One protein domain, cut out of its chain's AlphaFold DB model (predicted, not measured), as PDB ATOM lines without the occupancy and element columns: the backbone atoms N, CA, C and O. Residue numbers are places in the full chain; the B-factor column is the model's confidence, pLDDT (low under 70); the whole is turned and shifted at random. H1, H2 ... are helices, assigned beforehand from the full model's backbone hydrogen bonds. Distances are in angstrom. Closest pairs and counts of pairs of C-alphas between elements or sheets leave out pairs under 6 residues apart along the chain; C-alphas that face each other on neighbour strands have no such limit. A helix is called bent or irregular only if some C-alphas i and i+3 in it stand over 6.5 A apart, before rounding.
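What this domain is: This is residues 348 to 461 of the 461 residues of an uncharacterized protein of Robiginitomaculum sp (UniProt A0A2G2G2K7). The longest helix, H4, makes the core, with H2 and H6 crossing it steeply on two different sides and H3 close by on a third. The helical hairpin of H7 and H8 lies next to H6, and H8 and H1 mark the two ends of the longest axis. Look through the 114 printed residues and you will find eight named helices, H1 to H8 in that order, and no named strand, which is the class all helix. The whole is compact, with a radius of gyration of the C-alphas of 13.7 A and spans of 42 by 29 by 26 A.

How they stand to each other: Begin with H4, residues 393 to 406, whose centre is 3.8 A from the mean of the C-alphas. H6, residues 422 to 434, touches H4 with 17 pairs of C-alphas within 8 A; look at the closest, Ser 400 and Ile 428, 4.8 A apart. H4 and H6 run the same way at a steep tilt of 56 degrees. H2, residues 363 to 374, touches H4 too, and the closest C-alphas, those of Ser 370 and Tyr 402, are also 4.8 A apart. H2 and H4 run the same way at a steep tilt of 69 degrees, only just short of about perpendicular. H3, residues 378 to 386, is close to H4 but not clearly touching, with the C-alphas of Tyr 385 and Leu 399 the closest at 7.4 A. Farther out, H5, residues 413 to 417, only just touches H3, with 3 pairs of C-alphas within 8 A, the closest being Glu 379 and Glu 414 at 7.4 A. Now go to H7, residues 440 to 448, and H8, residues 452 to 459, which touch and form a hairpin, opposite ways at a shallow tilt of 8 degrees. Their closest C-alphas are those of Lys 443 and Ile 455, 6.5 A apart. H6 only just touches H8, with residues 429 to 433 alone and 3 pairs of C-alphas within 8 A; the closest are Glu 433 and Leu 454, 7.2 A apart. H1, residues 348 to 354, touches no helix, but is near H2 and H3. H1 is close to H4 but not clearly touching, with the C-alphas of Phe 354 and Leu 395 the closest at 6.9 A. Among the pairs that stay apart are H1 and H8, H2 and H6, and H3 and H7. In H1, H2, H3, H4, H6, H7 and H8 every O i to N i+4 pair is within hydrogen-bond range; in H5 it is 0 of 1, while 2 of 2 O i to N i+3 pairs are within range.

Where its parts are: Find C-alpha 393 at (122.519, 103.521, 168.303); from there H4 runs 20.0 A to C-alpha 406 at (122.623, 101.244, 148.474). H6 is 18.3 A long, H2 16.0 A, H7 12.5 A and H3 12.2 A from first to last C-alpha. At the start of the printed part, look for C-alpha 348 at (105.742, 104.903, 162.572), where H1 begins. H8 ends at C-alpha 459, (140.265, 99.614, 145.339). H5 is neither bent nor irregular, but only just: C-alphas 414 and 417 are 6.0 A apart.

The domain as a whole: The C-alphas of Glu 348 and Arg 461, the first and last printed residues, are the two farthest apart, at 43.8 A. Arg 461 is also the chain's last residue. The printed part has no cut, and no link between the helices is long. Mean pLDDT of the printed part is 88.0; look at residues 389 to 391, in the short link from H3 to H4, and at residue 461 for values under 70.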
ATOM      1  N   GLU A 348     106.147 105.524 161.306       87.81
ATOM      2  CA  GLU A 348     105.742 104.903 162.572       87.81
ATOM      3  C   GLU A 348     105.857 103.377 162.518       87.81
ATOM      4  O   GLU A 348     106.271 102.748 163.497       87.81
ATOM      5  N   SER A 349     105.549 102.772 161.366       87.31
ATOM      6  CA  SER A 349     105.684 101.324 161.177       87.31
ATOM      7  C   SER A 349     107.150 100.875 161.204       87.31
ATOM      8  O   SER A 349     107.454  99.838 161.799       87.31
ATOM      9  N   MET A 350     108.070 101.697 160.679       90.12
ATOM     10  CA  MET A 350     109.515 101.481 160.817       90.12
ATOM     11  C   MET A 350     109.945 101.567 162.281       90.12
ATOM     12  O   MET A 350     110.569 100.641 162.799       90.12
ATOM     13  N   ARG A 351     109.555 102.640 162.983       87.81
ATOM     14  CA  ARG A 351     109.895 102.838 164.401       87.81
ATOM     15  C   ARG A 351     109.381 101.689 165.272       87.81
ATOM     16  O   ARG A 351     110.102 101.220 166.148       87.81
ATOM     17  N   SER A 352     108.159 101.214 165.029       86.56
ATOM     18  CA  SER A 352     107.579 100.080 165.757       86.56
ATOM     19  C   SER A 352     108.377  98.790 165.548       86.56
ATOM     20  O   SER A 352     108.676  98.086 166.514       86.56
ATOM     21  N   GLU A 353     108.785  98.489 164.310       88.31
ATOM     22  CA  GLU A 353     109.588  97.298 164.019       88.31
ATOM     23  C   GLU A 353     111.001  97.402 164.607       88.31
ATOM     24  O   GLU A 353     111.501  96.424 165.162       88.31
ATOM     25  N   PHE A 354     111.640  98.573 164.533       88.44
ATOM     26  CA  PHE A 354     113.017  98.779 165.000       88.44
ATOM     27  C   PHE A 354     113.142  98.831 166.529       88.44
ATOM     28  O   PHE A 354     114.190  98.464 167.072       88.44
ATOM     29  N   LYS A 355     112.054  99.175 167.232       84.44
ATOM     30  CA  LYS A 355     111.947  99.069 168.697       84.44
ATOM     31  C   LYS A 355     111.860  97.628 169.210       84.44
ATOM     32  O   LYS A 355     112.059  97.406 170.401       84.44
ATOM     33  N   LYS A 356     111.576  96.638 168.356       84.38
ATOM     34  CA  LYS A 356     111.578  95.225 168.769       84.38
ATOM     35  C   LYS A 356     112.996  94.770 169.126       84.38
ATOM     36  O   LYS A 356     113.979  95.286 168.586       84.38
ATOM     37  N   ASN A 357     113.096  93.756 169.988       81.81
ATOM     38  CA  ASN A 357     114.357  93.140 170.423       81.81
ATOM     39  C   ASN A 357     115.010  92.294 169.313       81.81
ATOM     40  O   ASN A 357     115.127  91.076 169.412       81.81
ATOM     41  N   HIS A 358     115.430  92.952 168.236       84.69
ATOM     42  CA  HIS A 358     116.280  92.381 167.195       84.69
ATOM     43  C   HIS A 358     117.734  92.321 167.667       84.69
ATOM     44  O   HIS A 358     118.242  93.309 168.212       84.69
ATOM     45  N   ASP A 359     118.405  91.198 167.406       86.31
ATOM     46  CA  ASP A 359     119.859  91.069 167.534       86.31
ATOM     47  C   ASP A 359     120.539  91.682 166.302       86.31
ATOM     48  O   ASP A 359     120.583  91.074 165.228       86.31
ATOM     49  N   LEU A 360     121.037  92.909 166.469       87.25
ATOM     50  CA  LEU A 360     121.703  93.684 165.419       87.25
ATOM     51  C   LEU A 360     123.179  93.301 165.231       87.25
ATOM     52  O   LEU A 360     123.789  93.741 164.263       87.25
ATOM     53  N   THR A 361     123.747  92.454 166.099       84.81
ATOM     54  CA  THR A 361     125.091  91.886 165.878       84.81
ATOM     55  C   THR A 361     125.067  90.792 164.808       84.81
ATOM     56  O   THR A 361     126.070  90.499 164.157       84.81
ATOM     57  N   ASN A 362     123.890  90.209 164.565       85.06
ATOM     58  CA  ASN A 362     123.677  89.210 163.535       85.06
ATOM     59  C   ASN A 362     123.418  89.859 162.166       85.06
ATOM     60  O   ASN A 362     122.345  90.398 161.889       85.06
ATOM     61  N   VAL A 363     124.374  89.695 161.247       82.38
ATOM     62  CA  VAL A 363     124.302  90.200 159.863       82.38
ATOM     63  C   VAL A 363     123.032  89.748 159.126       82.38
ATOM     64  O   VAL A 363     122.506  90.480 158.290       82.38
ATOM     65  N   LYS A 364     122.471  88.566 159.425       79.94
ATOM     66  CA  LYS A 364     121.216  88.118 158.787       79.94
ATOM     67  C   LYS A 364     120.027  88.991 159.176       79.94
ATOM     68  O   LYS A 364     119.159  89.220 158.334       79.94
ATOM     69  N   THR A 365     120.001  89.475 160.414       86.06
ATOM     70  CA  THR A 365     118.984  90.404 160.909       86.06
ATOM     71  C   THR A 365     119.099  91.741 160.185       86.06
ATOM     72  O   THR A 365     118.113  92.221 159.634       86.06
ATOM     73  N   LEU A 366     120.316  92.290 160.084       89.75
ATOM     74  CA  LEU A 366     120.575  93.535 159.351       89.75
ATOM     75  C   LEU A 366     120.195  93.418 157.868       89.75
ATOM     76  O   LEU A 366     119.508  94.288 157.335       89.75
ATOM     77  N   ARG A 367     120.533  92.299 157.212       86.94
ATOM     78  CA  ARG A 367     120.111  92.012 155.828       86.94
ATOM     79  C   ARG A 367     118.601  91.927 155.677       86.94
ATOM     80  O   ARG A 367     118.073  92.380 154.667       86.94
ATOM     81  N   TYR A 368     117.905  91.331 156.640       87.12
ATOM     82  CA  TYR A 368     116.448  91.282 156.620       87.12
ATOM     83  C   TYR A 368     115.846  92.690 156.717       87.12
ATOM     84  O   TYR A 368     115.027  93.045 155.873       87.12
ATOM     85  N   LEU A 369     116.286  93.506 157.680       90.38
ATOM     86  CA  LEU A 369     115.771  94.866 157.874       90.38
ATOM     87  C   LEU A 369     116.108  95.781 156.687       90.38
ATOM     88  O   LEU A 369     115.224  96.481 156.198       90.38
ATOM     89  N   SER A 370     117.334  95.706 156.158       91.19
ATOM     90  CA  SER A 370     117.732  96.434 154.944       91.19
ATOM     91  C   SER A 370     116.869  96.044 153.740       91.19
ATOM     92  O   SER A 370     116.400  96.921 153.026       91.19
ATOM     93  N   ARG A 371     116.535  94.759 153.553       87.25
ATOM     94  CA  ARG A 371     115.605  94.339 152.486       87.25
ATOM     95  C   ARG A 371     114.201  94.922 152.640       87.25
ATOM     96  O   ARG A 371     113.557  95.170 151.629       87.25
ATOM     97  N   GLN A 372     113.714  95.117 153.867       89.31
ATOM     98  CA  GLN A 372     112.424  95.783 154.089       89.31
ATOM     99  C   GLN A 372     112.508  97.275 153.747       89.31
ATOM    100  O   GLN A 372     111.616  97.805 153.090       89.31
ATOM    101  N   LEU A 373     113.613  97.935 154.105       91.69
ATOM    102  CA  LEU A 373     113.869  99.330 153.739       91.69
ATOM    103  C   LEU A 373     114.053  99.516 152.225       91.69
ATOM    104  O   LEU A 373     113.532 100.468 151.668       91.69
ATOM    105  N   GLN A 374     114.675  98.566 151.522       88.44
ATOM    106  CA  GLN A 374     114.783  98.580 150.051       88.44
ATOM    107  C   GLN A 374     113.425  98.514 149.340       88.44
ATOM    108  O   GLN A 374     113.326  98.907 148.183       88.44
ATOM    109  N   LYS A 375     112.396  97.989 150.011       85.38
ATOM    110  CA  LYS A 375     111.011  97.937 149.518       85.38
ATOM    111  C   LYS A 375     110.157  99.098 150.021       85.38
ATOM    112  O   LYS A 375     108.980  99.180 149.687       85.38
ATOM    113  N   THR A 376     110.726  99.937 150.877       89.38
ATOM    114  CA  THR A 376     110.086 101.136 151.406       89.38
ATOM    115  C   THR A 376     110.458 102.304 150.509       89.38
ATOM    116  O   THR A 376     111.555 102.342 149.960       89.38
ATOM    117  N   ASP A 377     109.539 103.251 150.363       89.25
ATOM    118  CA  ASP A 377     109.819 104.519 149.699       89.25
ATOM    119  C   ASP A 377     111.063 105.185 150.322       89.25
ATOM    120  O   ASP A 377     111.160 105.322 151.552       89.25
ATOM    121  N   ILE A 378     112.035 105.548 149.481       90.69
ATOM    122  CA  ILE A 378     113.311 106.107 149.928       90.69
ATOM    123  C   ILE A 378     113.092 107.418 150.682       90.69
ATOM    124  O   ILE A 378     113.752 107.631 151.698       90.69
ATOM    125  N   GLU A 379     112.107 108.228 150.285       91.75
ATOM    126  CA  GLU A 379     111.780 109.489 150.955       91.75
ATOM    127  C   GLU A 379     111.357 109.260 152.406       91.75
ATOM    128  O   GLU A 379     111.755 110.000 153.300       91.75
ATOM    129  N   LYS A 380     110.627 108.174 152.686       92.50
ATOM    130  CA  LYS A 380     110.238 107.813 154.058       92.50
ATOM    131  C   LYS A 380     111.436 107.354 154.879       92.50
ATOM    132  O   LYS A 380     111.490 107.601 156.081       92.50
ATOM    133  N   THR A 381     112.379 106.658 154.247       92.44
ATOM    134  CA  THR A 381     113.602 106.198 154.919       92.44
ATOM    135  C   THR A 381     114.527 107.373 155.236       92.44
ATOM    136  O   THR A 381     115.086 107.425 156.331       92.44
ATOM    137  N   ILE A 382     114.640 108.335 154.316       92.25
ATOM    138  CA  ILE A 382     115.343 109.605 154.531       92.25
ATOM    139  C   ILE A 382     114.632 110.423 155.615       92.25
ATOM    140  O   ILE A 382     115.281 110.842 156.562       92.25
ATOM    141  N   GLY A 383     113.301 110.535 155.572       90.38
ATOM    142  CA  GLY A 383     112.524 111.203 156.618       90.38
ATOM    143  C   GLY A 383     112.731 110.579 158.001       90.38
ATOM    144  O   GLY A 383     112.907 111.292 158.983       90.38
ATOM    145  N   LEU A 384     112.819 109.247 158.097       91.94
ATOM    146  CA  LEU A 384     113.164 108.579 159.355       91.94
ATOM    147  C   LEU A 384     114.591 108.901 159.822       91.94
ATOM    148  O   LEU A 384     114.813 108.995 161.027       91.94
ATOM    149  N   TYR A 385     115.548 109.042 158.901       91.94
ATOM    150  CA  TYR A 385     116.897 109.506 159.223       91.94
ATOM    151  C   TYR A 385     116.875 110.956 159.734       91.94
ATOM    152  O   TYR A 385     117.447 111.228 160.790       91.94
ATOM    153  N   ASP A 386     116.158 111.855 159.062       88.56
ATOM    154  CA  ASP A 386     116.074 113.273 159.425       88.56
ATOM    155  C   ASP A 386     115.373 113.492 160.775       88.56
ATOM    156  O   ASP A 386     115.790 114.336 161.568       88.56
ATOM    157  N   GLU A 387     114.346 112.693 161.079       85.38
ATOM    158  CA  GLU A 387     113.640 112.695 162.365       85.38
ATOM    159  C   GLU A 387     114.294 111.802 163.440       85.38
ATOM    160  O   GLU A 387     113.714 111.593 164.519       85.38
ATOM    161  N   SER A 388     115.426 111.157 163.145       79.81
ATOM    162  CA  SER A 388     116.067 110.263 164.110       79.81
ATOM    163  C   SER A 388     116.765 111.052 165.209       79.81
ATOM    164  O   SER A 388     117.466 112.032 164.953       79.81
ATOM    165  N   ASP A 389     116.612 110.587 166.451       69.75
ATOM    166  CA  ASP A 389     117.528 110.998 167.505       69.75
ATOM    167  C   ASP A 389     118.914 110.450 167.151       69.75
ATOM    168  O   ASP A 389     119.100 109.239 166.993       69.75
ATOM    169  N   LYS A 390     119.885 111.352 166.988       66.38
ATOM    170  CA  LYS A 390     121.255 111.024 166.572       66.38
ATOM    171  C   LYS A 390     121.979 110.140 167.597       66.38
ATOM    172  O   LYS A 390     122.991 109.518 167.259       66.38
ATOM    173  N   GLU A 391     121.441 110.036 168.814       66.31
ATOM    174  CA  GLU A 391     121.931 109.158 169.875       66.31
ATOM    175  C   GLU A 391     121.343 107.729 169.830       66.31
ATOM    176  O   GLU A 391     121.882 106.830 170.484       66.31
ATOM    177  N   ASP A 392     120.308 107.452 169.019       83.62
ATOM    178  CA  ASP A 392     119.745 106.099 168.877       83.62
ATOM    179  C   ASP A 392     120.693 105.178 168.088       83.62
ATOM    180  O   ASP A 392     120.667 105.053 166.859       83.62
ATOM    181  N   THR A 393     121.537 104.472 168.838       85.69
ATOM    182  CA  THR A 393     122.519 103.521 168.303       85.69
ATOM    183  C   THR A 393     121.898 102.369 167.507       85.69
ATOM    184  O   THR A 393     122.527 101.888 166.558       85.69
ATOM    185  N   ARG A 394     120.678 101.919 167.839       89.50
ATOM    186  CA  ARG A 394     120.007 100.826 167.113       89.50
ATOM    187  C   ARG A 394     119.567 101.314 165.747       89.50
ATOM    188  O   ARG A 394     119.875 100.670 164.743       89.50
ATOM    189  N   LEU A 395     118.888 102.457 165.718       90.06
ATOM    190  CA  LEU A 395     118.411 103.063 164.483       90.06
ATOM    191  C   LEU A 395     119.582 103.425 163.567       90.06
ATOM    192  O   LEU A 395     119.564 103.054 162.392       90.06
ATOM    193  N   ARG A 396     120.650 104.008 164.131       91.31
ATOM    194  CA  ARG A 396     121.897 104.286 163.408       91.31
ATOM    195  C   ARG A 396     122.478 103.033 162.771       91.31
ATOM    196  O   ARG A 396     122.781 103.036 161.587       91.31
ATOM    197  N   THR A 397     122.568 101.933 163.516       93.19
ATOM    198  CA  THR A 397     123.099 100.664 162.990       93.19
ATOM    199  C   THR A 397     122.266 100.140 161.813       93.19
ATOM    200  O   THR A 397     122.821  99.745 160.788       93.19
ATOM    201  N   ILE A 398     120.935 100.152 161.938       94.12
ATOM    202  CA  ILE A 398     120.018  99.645 160.905       94.12
ATOM    203  C   ILE A 398     120.096 100.502 159.635       94.12
ATOM    204  O   ILE A 398     120.264  99.964 158.537       94.12
ATOM    205  N   LEU A 399     119.990 101.823 159.785       94.50
ATOM    206  CA  LEU A 399     119.992 102.767 158.672       94.50
ATOM    207  C   LEU A 399     121.368 102.846 157.999       94.50
ATOM    208  O   LEU A 399     121.436 102.778 156.776       94.50
ATOM    209  N   SER A 400     122.469 102.890 158.758       94.69
ATOM    210  CA  SER A 400     123.825 102.865 158.187       94.69
ATOM    211  C   SER A 400     124.089 101.589 157.387       94.69
ATOM    212  O   SER A 400     124.670 101.667 156.305       94.69
ATOM    213  N   TYR A 401     123.627 100.422 157.855       95.81
ATOM    214  CA  TYR A 401     123.737  99.184 157.077       95.81
ATOM    215  C   TYR A 401     122.939  99.271 155.769       95.81
ATOM    216  O   TYR A 401     123.437  98.912 154.702       95.81
ATOM    217  N   TYR A 402     121.708  99.788 155.823       95.06
ATOM    218  CA  TYR A 402     120.890 100.005 154.632       95.06
ATOM    219  C   TYR A 402     121.558 100.963 153.629       95.06
ATOM    220  O   TYR A 402     121.721 100.597 152.461       95.06
ATOM    221  N   PHE A 403     122.017 102.136 154.071       94.81
ATOM    222  CA  PHE A 403     122.682 103.105 153.198       94.81
ATOM    223  C   PHE A 403     123.971 102.538 152.597       94.81
ATOM    224  O   PHE A 403     124.160 102.650 151.389       94.81
ATOM    225  N   ALA A 404     124.797 101.820 153.372       94.31
ATOM    226  CA  ALA A 404     125.975 101.127 152.841       94.31
ATOM    227  C   ALA A 404     125.608 100.161 151.699       94.31
ATOM    228  O   ALA A 404     126.269 100.142 150.658       94.31
ATOM    229  N   THR A 405     124.510  99.408 151.842       92.44
ATOM    230  CA  THR A 405     124.042  98.499 150.783       92.44
ATOM    231  C   THR A 405     123.489  99.210 149.547       92.44
ATOM    232  O   THR A 405     123.499  98.615 148.471       92.44
ATOM    233  N   CYS A 406     123.054 100.471 149.645       92.31
ATOM    234  CA  CYS A 406     122.623 101.244 148.474       92.31
ATOM    235  C   CYS A 406     123.790 101.504 147.509       92.31
ATOM    236  O   CYS A 406     123.600 101.470 146.294       92.31
ATOM    237  N   TYR A 407     125.011 101.652 148.034       91.69
ATOM    238  CA  TYR A 407     126.229 101.860 147.243       91.69
ATOM    239  C   TYR A 407     126.818 100.576 146.633       91.69
ATOM    240  O   TYR A 407     127.777 100.648 145.863       91.69
ATOM    241  N   LEU A 408     126.238  99.393 146.895       84.38
ATOM    242  CA  LEU A 408     126.521  98.180 146.104       84.38
ATOM    243  C   LEU A 408     126.034  98.311 144.652       84.38
ATOM    244  O   LEU A 408     126.424  97.526 143.789       84.38
ATOM    245  N   ARG A 409     125.141  99.266 144.389       83.44
ATOM    246  CA  ARG A 409     124.568  99.578 143.077       83.44
ATOM    247  C   ARG A 409     124.593 101.096 142.875       83.44
ATOM    248  O   ARG A 409     125.191 101.818 143.669       83.44
ATOM    249  N   LYS A 410     123.958 101.585 141.806       87.38
ATOM    250  CA  LYS A 410     123.670 103.017 141.669       87.38
ATOM    251  C   LYS A 410     122.717 103.423 142.810       87.38
ATOM    252  O   LYS A 410     121.614 102.871 142.848       87.38
ATOM    253  N   PRO A 411     123.122 104.315 143.734       89.19
ATOM    254  CA  PRO A 411     122.240 104.766 144.804       89.19
ATOM    255  C   PRO A 411     121.069 105.589 144.228       89.19
ATOM    256  O   PRO A 411     121.241 106.206 143.169       89.19
ATOM    257  N   PRO A 412     119.898 105.604 144.896       88.06
ATOM    258  CA  PRO A 412     118.800 106.516 144.567       88.06
ATOM    259  C   PRO A 412     119.264 107.980 144.530       88.06
ATOM    260  O   PRO A 412     120.148 108.368 145.298       88.06
ATOM    261  N   GLU A 413     118.698 108.786 143.631       88.75
ATOM    262  CA  GLU A 413     119.148 110.168 143.401       88.75
ATOM    263  C   GLU A 413     118.891 111.068 144.613       88.75
ATOM    264  O   GLU A 413     119.677 111.973 144.894       88.75
ATOM    265  N   GLU A 414     117.858 110.744 145.387       89.50
ATOM    266  CA  GLU A 414     117.463 111.396 146.629       89.50
ATOM    267  C   GLU A 414     118.593 111.360 147.672       89.50
ATOM    268  O   GLU A 414     118.769 112.316 148.427       89.50
ATOM    269  N   LEU A 415     119.433 110.313 147.666       88.56
ATOM    270  CA  LEU A 415     120.572 110.199 148.585       88.56
ATOM    271  C   LEU A 415     121.703 111.185 148.287       88.56
ATOM    272  O   LEU A 415     122.505 111.464 149.177       88.56
ATOM    273  N   ASN A 416     121.792 111.735 147.072       83.81
ATOM    274  CA  ASN A 416     122.857 112.685 146.733       83.81
ATOM    275  C   ASN A 416     122.771 113.967 147.578       83.81
ATOM    276  O   ASN A 416     123.803 114.568 147.890       83.81
ATOM    277  N   ASN A 417     121.552 114.336 147.980       84.06
ATOM    278  CA  ASN A 417     121.254 115.539 148.757       84.06
ATOM    279  C   ASN A 417     121.285 115.301 150.275       84.06
ATOM    280  O   ASN A 417     121.172 116.249 151.049       84.06
ATOM    281  N   VAL A 418     121.454 114.052 150.716       89.12
ATOM    282  CA  VAL A 418     121.508 113.722 152.141       89.12
ATOM    283  C   VAL A 418     122.899 114.039 152.695       89.12
ATOM    284  O   VAL A 418     123.936 113.613 152.171       89.12
ATOM    285  N   HIS A 419     122.921 114.787 153.796       88.31
ATOM    286  CA  HIS A 419     124.123 115.045 154.580       88.31
ATOM    287  C   HIS A 419     124.162 114.107 155.789       88.31
ATOM    288  O   HIS A 419     123.509 114.354 156.804       88.31
ATOM    289  N   PHE A 420     124.941 113.024 155.685       90.94
ATOM    290  CA  PHE A 420     125.174 112.120 156.814       90.94
ATOM    291  C   PHE A 420     126.032 112.792 157.883       90.94
ATOM    292  O   PHE A 420     127.049 113.409 157.552       90.94
ATOM    293  N   THR A 421     125.639 112.654 159.153       89.81
ATOM    294  CA  THR A 421     126.499 113.042 160.281       89.81
ATOM    295  C   THR A 421     127.750 112.170 160.332       89.81
ATOM    296  O   THR A 421     127.798 111.099 159.723       89.81
ATOM    297  N   VAL A 422     128.756 112.608 161.090       88.81
ATOM    298  CA  VAL A 422     130.031 111.891 161.233       88.81
ATOM    299  C   VAL A 422     129.808 110.465 161.746       88.81
ATOM    300  O   VAL A 422     130.381 109.517 161.223       88.81
ATOM    301  N   GLU A 423     128.910 110.274 162.713       89.31
ATOM    302  CA  GLU A 423     128.619 108.959 163.292       89.31
ATOM    303  C   GLU A 423     127.976 108.013 162.274       89.31
ATOM    304  O   GLU A 423     128.310 106.826 162.227       89.31
ATOM    305  N   TYR A 424     127.053 108.529 161.457       92.06
ATOM    306  CA  TYR A 424     126.417 107.753 160.396       92.06
ATOM    307  C   TYR A 424     127.398 107.431 159.274       92.06
ATOM    308  O   TYR A 424     127.426 106.284 158.831       92.06
ATOM    309  N   ALA A 425     128.210 108.404 158.853       92.38
ATOM    310  CA  ALA A 425     129.233 108.222 157.830       92.38
ATOM    311  C   ALA A 425     130.239 107.141 158.247       92.38
ATOM    312  O   ALA A 425     130.404 106.163 157.523       92.38
ATOM    313  N   ASN A 426     130.792 107.224 159.462       92.31
ATOM    314  CA  ASN A 426     131.735 106.232 159.985       92.31
ATOM    315  C   ASN A 426     131.121 104.822 160.033       92.31
ATOM    316  O   ASN A 426     131.756 103.839 159.643       92.31
ATOM    317  N   ALA A 427     129.865 104.706 160.477       92.88
ATOM    318  CA  ALA A 427     129.163 103.425 160.510       92.88
ATOM    319  C   ALA A 427     128.886 102.873 159.099       92.88
ATOM    320  O   ALA A 427     129.040 101.674 158.868       92.88
ATOM    321  N   ILE A 428     128.519 103.733 158.141       94.88
ATOM    322  CA  ILE A 428     128.352 103.356 156.730       94.88
ATOM    323  C   ILE A 428     129.682 102.834 156.170       94.88
ATOM    324  O   ILE A 428     129.701 101.749 155.589       94.88
ATOM    325  N   CYS A 429     130.790 103.544 156.395       94.12
ATOM    326  CA  CYS A 429     132.128 103.151 155.945       94.12
ATOM    327  C   CYS A 429     132.553 101.792 156.521       94.12
ATOM    328  O   CYS A 429     132.989 100.915 155.775       94.12
ATOM    329  N   SER A 430     132.330 101.561 157.818       93.19
ATOM    330  CA  SER A 430     132.620 100.271 158.460       93.19
ATOM    331  C   SER A 430     131.829  99.110 157.836       93.19
ATOM    332  O   SER A 430     132.365  98.018 157.609       93.19
ATOM    333  N   PHE A 431     130.558  99.335 157.485       94.00
ATOM    334  CA  PHE A 431     129.766  98.329 156.778       94.00
ATOM    335  C   PHE A 431     130.195  98.146 155.320       94.00
ATOM    336  O   PHE A 431     130.206  97.010 154.844       94.00
ATOM    337  N   MET A 432     130.595  99.218 154.627       93.62
ATOM    338  CA  MET A 432     131.167  99.121 153.281       93.62
ATOM    339  C   MET A 432     132.436  98.270 153.274       93.62
ATOM    340  O   MET A 432     132.605  97.432 152.391       93.62
ATOM    341  N   GLU A 433     133.296  98.430 154.278       91.19
ATOM    342  CA  GLU A 433     134.479  97.597 154.452       91.19
ATOM    343  C   GLU A 433     134.106  96.125 154.679       91.19
ATOM    344  O   GLU A 433     134.600  95.230 153.988       91.19
ATOM    345  N   THR A 434     133.196  95.879 155.626       87.12
ATOM    346  CA  THR A 434     132.785  94.531 156.044       87.12
ATOM    347  C   THR A 434     132.123  93.753 154.902       87.12
ATOM    348  O   THR A 434     132.416  92.573 154.701       87.12
ATOM    349  N   GLU A 435     131.256  94.404 154.124       85.44
ATOM    350  CA  GLU A 435     130.575  93.805 152.966       85.44
ATOM    351  C   GLU A 435     131.383  93.951 151.658       85.44
ATOM    352  O   GLU A 435     130.921  93.517 150.605       85.44
ATOM    353  N   ARG A 436     132.599  94.521 151.716       86.94
ATOM    354  CA  ARG A 436     133.505  94.757 150.574       86.94
ATOM    355  C   ARG A 436     132.841  95.495 149.403       86.94
ATOM    356  O   ARG A 436     132.899  95.056 148.257       86.94
ATOM    357  N   VAL A 437     132.214  96.633 149.689       86.94
ATOM    358  CA  VAL A 437     131.510  97.467 148.703       86.94
ATOM    359  C   VAL A 437     132.511  98.296 147.886       86.94
ATOM    360  O   VAL A 437     132.926  99.377 148.301       86.94
ATOM    361  N   ASN A 438     132.883  97.816 146.698       88.38
ATOM    362  CA  ASN A 438     133.918  98.414 145.843       88.38
ATOM    363  C   ASN A 438     133.378  98.914 144.485       88.38
ATOM    364  O   ASN A 438     133.800  98.469 143.418       88.38
ATOM    365  N   THR A 439     132.438  99.862 144.508       89.69
ATOM    366  CA  THR A 439     131.849 100.462 143.300       89.69
ATOM    367  C   THR A 439     132.348 101.891 143.078       89.69
ATOM    368  O   THR A 439     132.833 102.550 143.994       89.69
ATOM    369  N   THR A 440     132.176 102.435 141.868       89.94
ATOM    370  CA  THR A 440     132.452 103.861 141.606       89.94
ATOM    371  C   THR A 440     131.654 104.776 142.544       89.94
ATOM    372  O   THR A 440     132.161 105.806 142.974       89.94
ATOM    373  N   HIS A 441     130.430 104.387 142.914       91.25
ATOM    374  CA  HIS A 441     129.580 105.163 143.817       91.25
ATOM    375  C   HIS A 441     130.058 105.107 145.270       91.25
ATOM    376  O   HIS A 441     130.032 106.136 145.941       91.25
ATOM    377  N   SER A 442     130.518 103.945 145.755       91.25
ATOM    378  CA  SER A 442     131.118 103.877 147.092       91.25
ATOM    379  C   SER A 442     132.434 104.645 147.145       91.25
ATOM    380  O   SER A 442     132.655 105.358 148.114       91.25
ATOM    381  N   LYS A 443     133.255 104.620 146.085       91.00
ATOM    382  CA  LYS A 443     134.468 105.450 146.008       91.00
ATOM    383  C   LYS A 443     134.159 106.946 146.151       91.00
ATOM    384  O   LYS A 443     134.761 107.598 146.993       91.00
ATOM    385  N   LEU A 444     133.179 107.466 145.405       91.00
ATOM    386  CA  LEU A 444     132.755 108.873 145.505       91.00
ATOM    387  C   LEU A 444     132.234 109.236 146.904       91.00
ATOM    388  O   LEU A 444     132.478 110.337 147.395       91.00
ATOM    389  N   PHE A 445     131.519 108.318 147.559       92.88
ATOM    390  CA  PHE A 445     131.086 108.506 148.943       92.88
ATOM    391  C   PHE A 445     132.281 108.586 149.902       92.88
ATOM    392  O   PHE A 445     132.357 109.511 150.704       92.88
ATOM    393  N   LEU A 446     133.235 107.658 149.795       92.75
ATOM    394  CA  LEU A 446     134.440 107.647 150.628       92.75
ATOM    395  C   LEU A 446     135.296 108.903 150.412       92.75
ATOM    396  O   LEU A 446     135.805 109.467 151.376       92.75
ATOM    397  N   GLU A 447     135.399 109.391 149.173       91.50
ATOM    398  CA  GLU A 447     136.069 110.658 148.850       91.50
ATOM    399  C   GLU A 447     135.357 111.854 149.501       91.50
ATOM    400  O   GLU A 447     136.011 112.697 150.114       91.50
ATOM    401  N   LYS A 448     134.015 111.898 149.449       90.50
ATOM    402  CA  LYS A 448     133.200 112.948 150.095       90.50
ATOM    403  C   LYS A 448     133.431 113.022 151.611       90.50
ATOM    404  O   LYS A 448     133.350 114.113 152.171       90.50
ATOM    405  N   TYR A 449     133.715 111.892 152.261       91.31
ATOM    406  CA  TYR A 449     133.950 111.797 153.708       91.31
ATOM    407  C   TYR A 449     135.432 111.642 154.099       91.31
ATOM    408  O   TYR A 449     135.729 111.436 155.270       91.31
ATOM    409  N   ASN A 450     136.362 111.828 153.155       89.62
ATOM    410  CA  ASN A 450     137.816 111.798 153.374       89.62
ATOM    411  C   ASN A 450     138.372 110.466 153.938       89.62
ATOM    412  O   ASN A 450     139.336 110.451 154.702       89.62
ATOM    413  N   GLU A 451     137.802 109.332 153.523       90.94
ATOM    414  CA  GLU A 451     138.163 107.978 153.982       90.94
ATOM    415  C   GLU A 451     139.259 107.334 153.112       90.94
ATOM    416  O   GLU A 451     139.080 106.273 152.503       90.94
ATOM    417  N   ILE A 452     140.413 108.003 153.016       86.44
ATOM    418  CA  ILE A 452     141.508 107.650 152.091       86.44
ATOM    419  C   ILE A 452     142.050 106.234 152.345       86.44
ATOM    420  O   ILE A 452     142.252 105.471 151.399       86.44
ATOM    421  N   GLU A 453     142.236 105.842 153.609       86.06
ATOM    422  CA  GLU A 453     142.750 104.509 153.960       86.06
ATOM    423  C   GLU A 453     141.827 103.385 153.467       86.06
ATOM    424  O   GLU A 453     142.287 102.351 152.965       86.06
ATOM    425  N   LEU A 454     140.512 103.595 153.563       86.75
ATOM    426  CA  LEU A 454     139.524 102.619 153.127       86.75
ATOM    427  C   LEU A 454     139.443 102.536 151.595       86.75
ATOM    428  O   LEU A 454     139.256 101.441 151.056       86.75
ATOM    429  N   ILE A 455     139.654 103.653 150.887       87.69
ATOM    430  CA  ILE A 455     139.765 103.672 149.419       87.69
ATOM    431  C   ILE A 455     140.935 102.794 148.970       87.69
ATOM    432  O   ILE A 455     140.733 101.884 148.163       87.69
ATOM    433  N   THR A 456     142.129 102.998 149.531       84.69
ATOM    434  CA  THR A 456     143.303 102.167 149.223       84.69
ATOM    435  C   THR A 456     143.025 100.691 149.509       84.69
ATOM    436  O   THR A 456     143.275  99.823 148.674       84.69
ATOM    437  N   LYS A 457     142.411 100.383 150.657       87.19
ATOM    438  CA  LYS A 457     142.109  99.001 151.055       87.19
ATOM    439  C   LYS A 457     141.130  98.283 150.120       87.19
ATOM    440  O   LYS A 457     141.277  97.077 149.909       87.19
ATOM    441  N   LEU A 458     140.116  98.983 149.608       84.50
ATOM    442  CA  LEU A 458     139.050  98.390 148.793       84.50
ATOM    443  C   LEU A 458     139.335  98.407 147.284       84.50
ATOM    444  O   LEU A 458     138.820  97.530 146.586       84.50
ATOM    445  N   PHE A 459     140.120  99.366 146.781       84.06
ATOM    446  CA  PHE A 459     140.265  99.614 145.339       84.06
ATOM    447  C   PHE A 459     141.678  99.413 144.773       84.06
ATOM    448  O   PHE A 459     141.800  99.287 143.559       84.06
ATOM    449  N   GLU A 460     142.731  99.356 145.596       72.38
ATOM    450  CA  GLU A 460     144.128  99.311 145.121       72.38
ATOM    451  C   GLU A 460     144.796  97.932 145.313       72.38
ATOM    452  O   GLU A 460     145.930  97.844 145.778       72.38
ATOM    453  N   ARG A 461     144.103  96.837 144.964       49.78
ATOM    454  CA  ARG A 461     144.690  95.480 144.949       49.78
ATOM    455  C   ARG A 461     145.083  95.001 143.563       49.78
ATOM    456  O   ARG A 461     144.167  94.893 142.719       49.78
TER     457      ARG A 461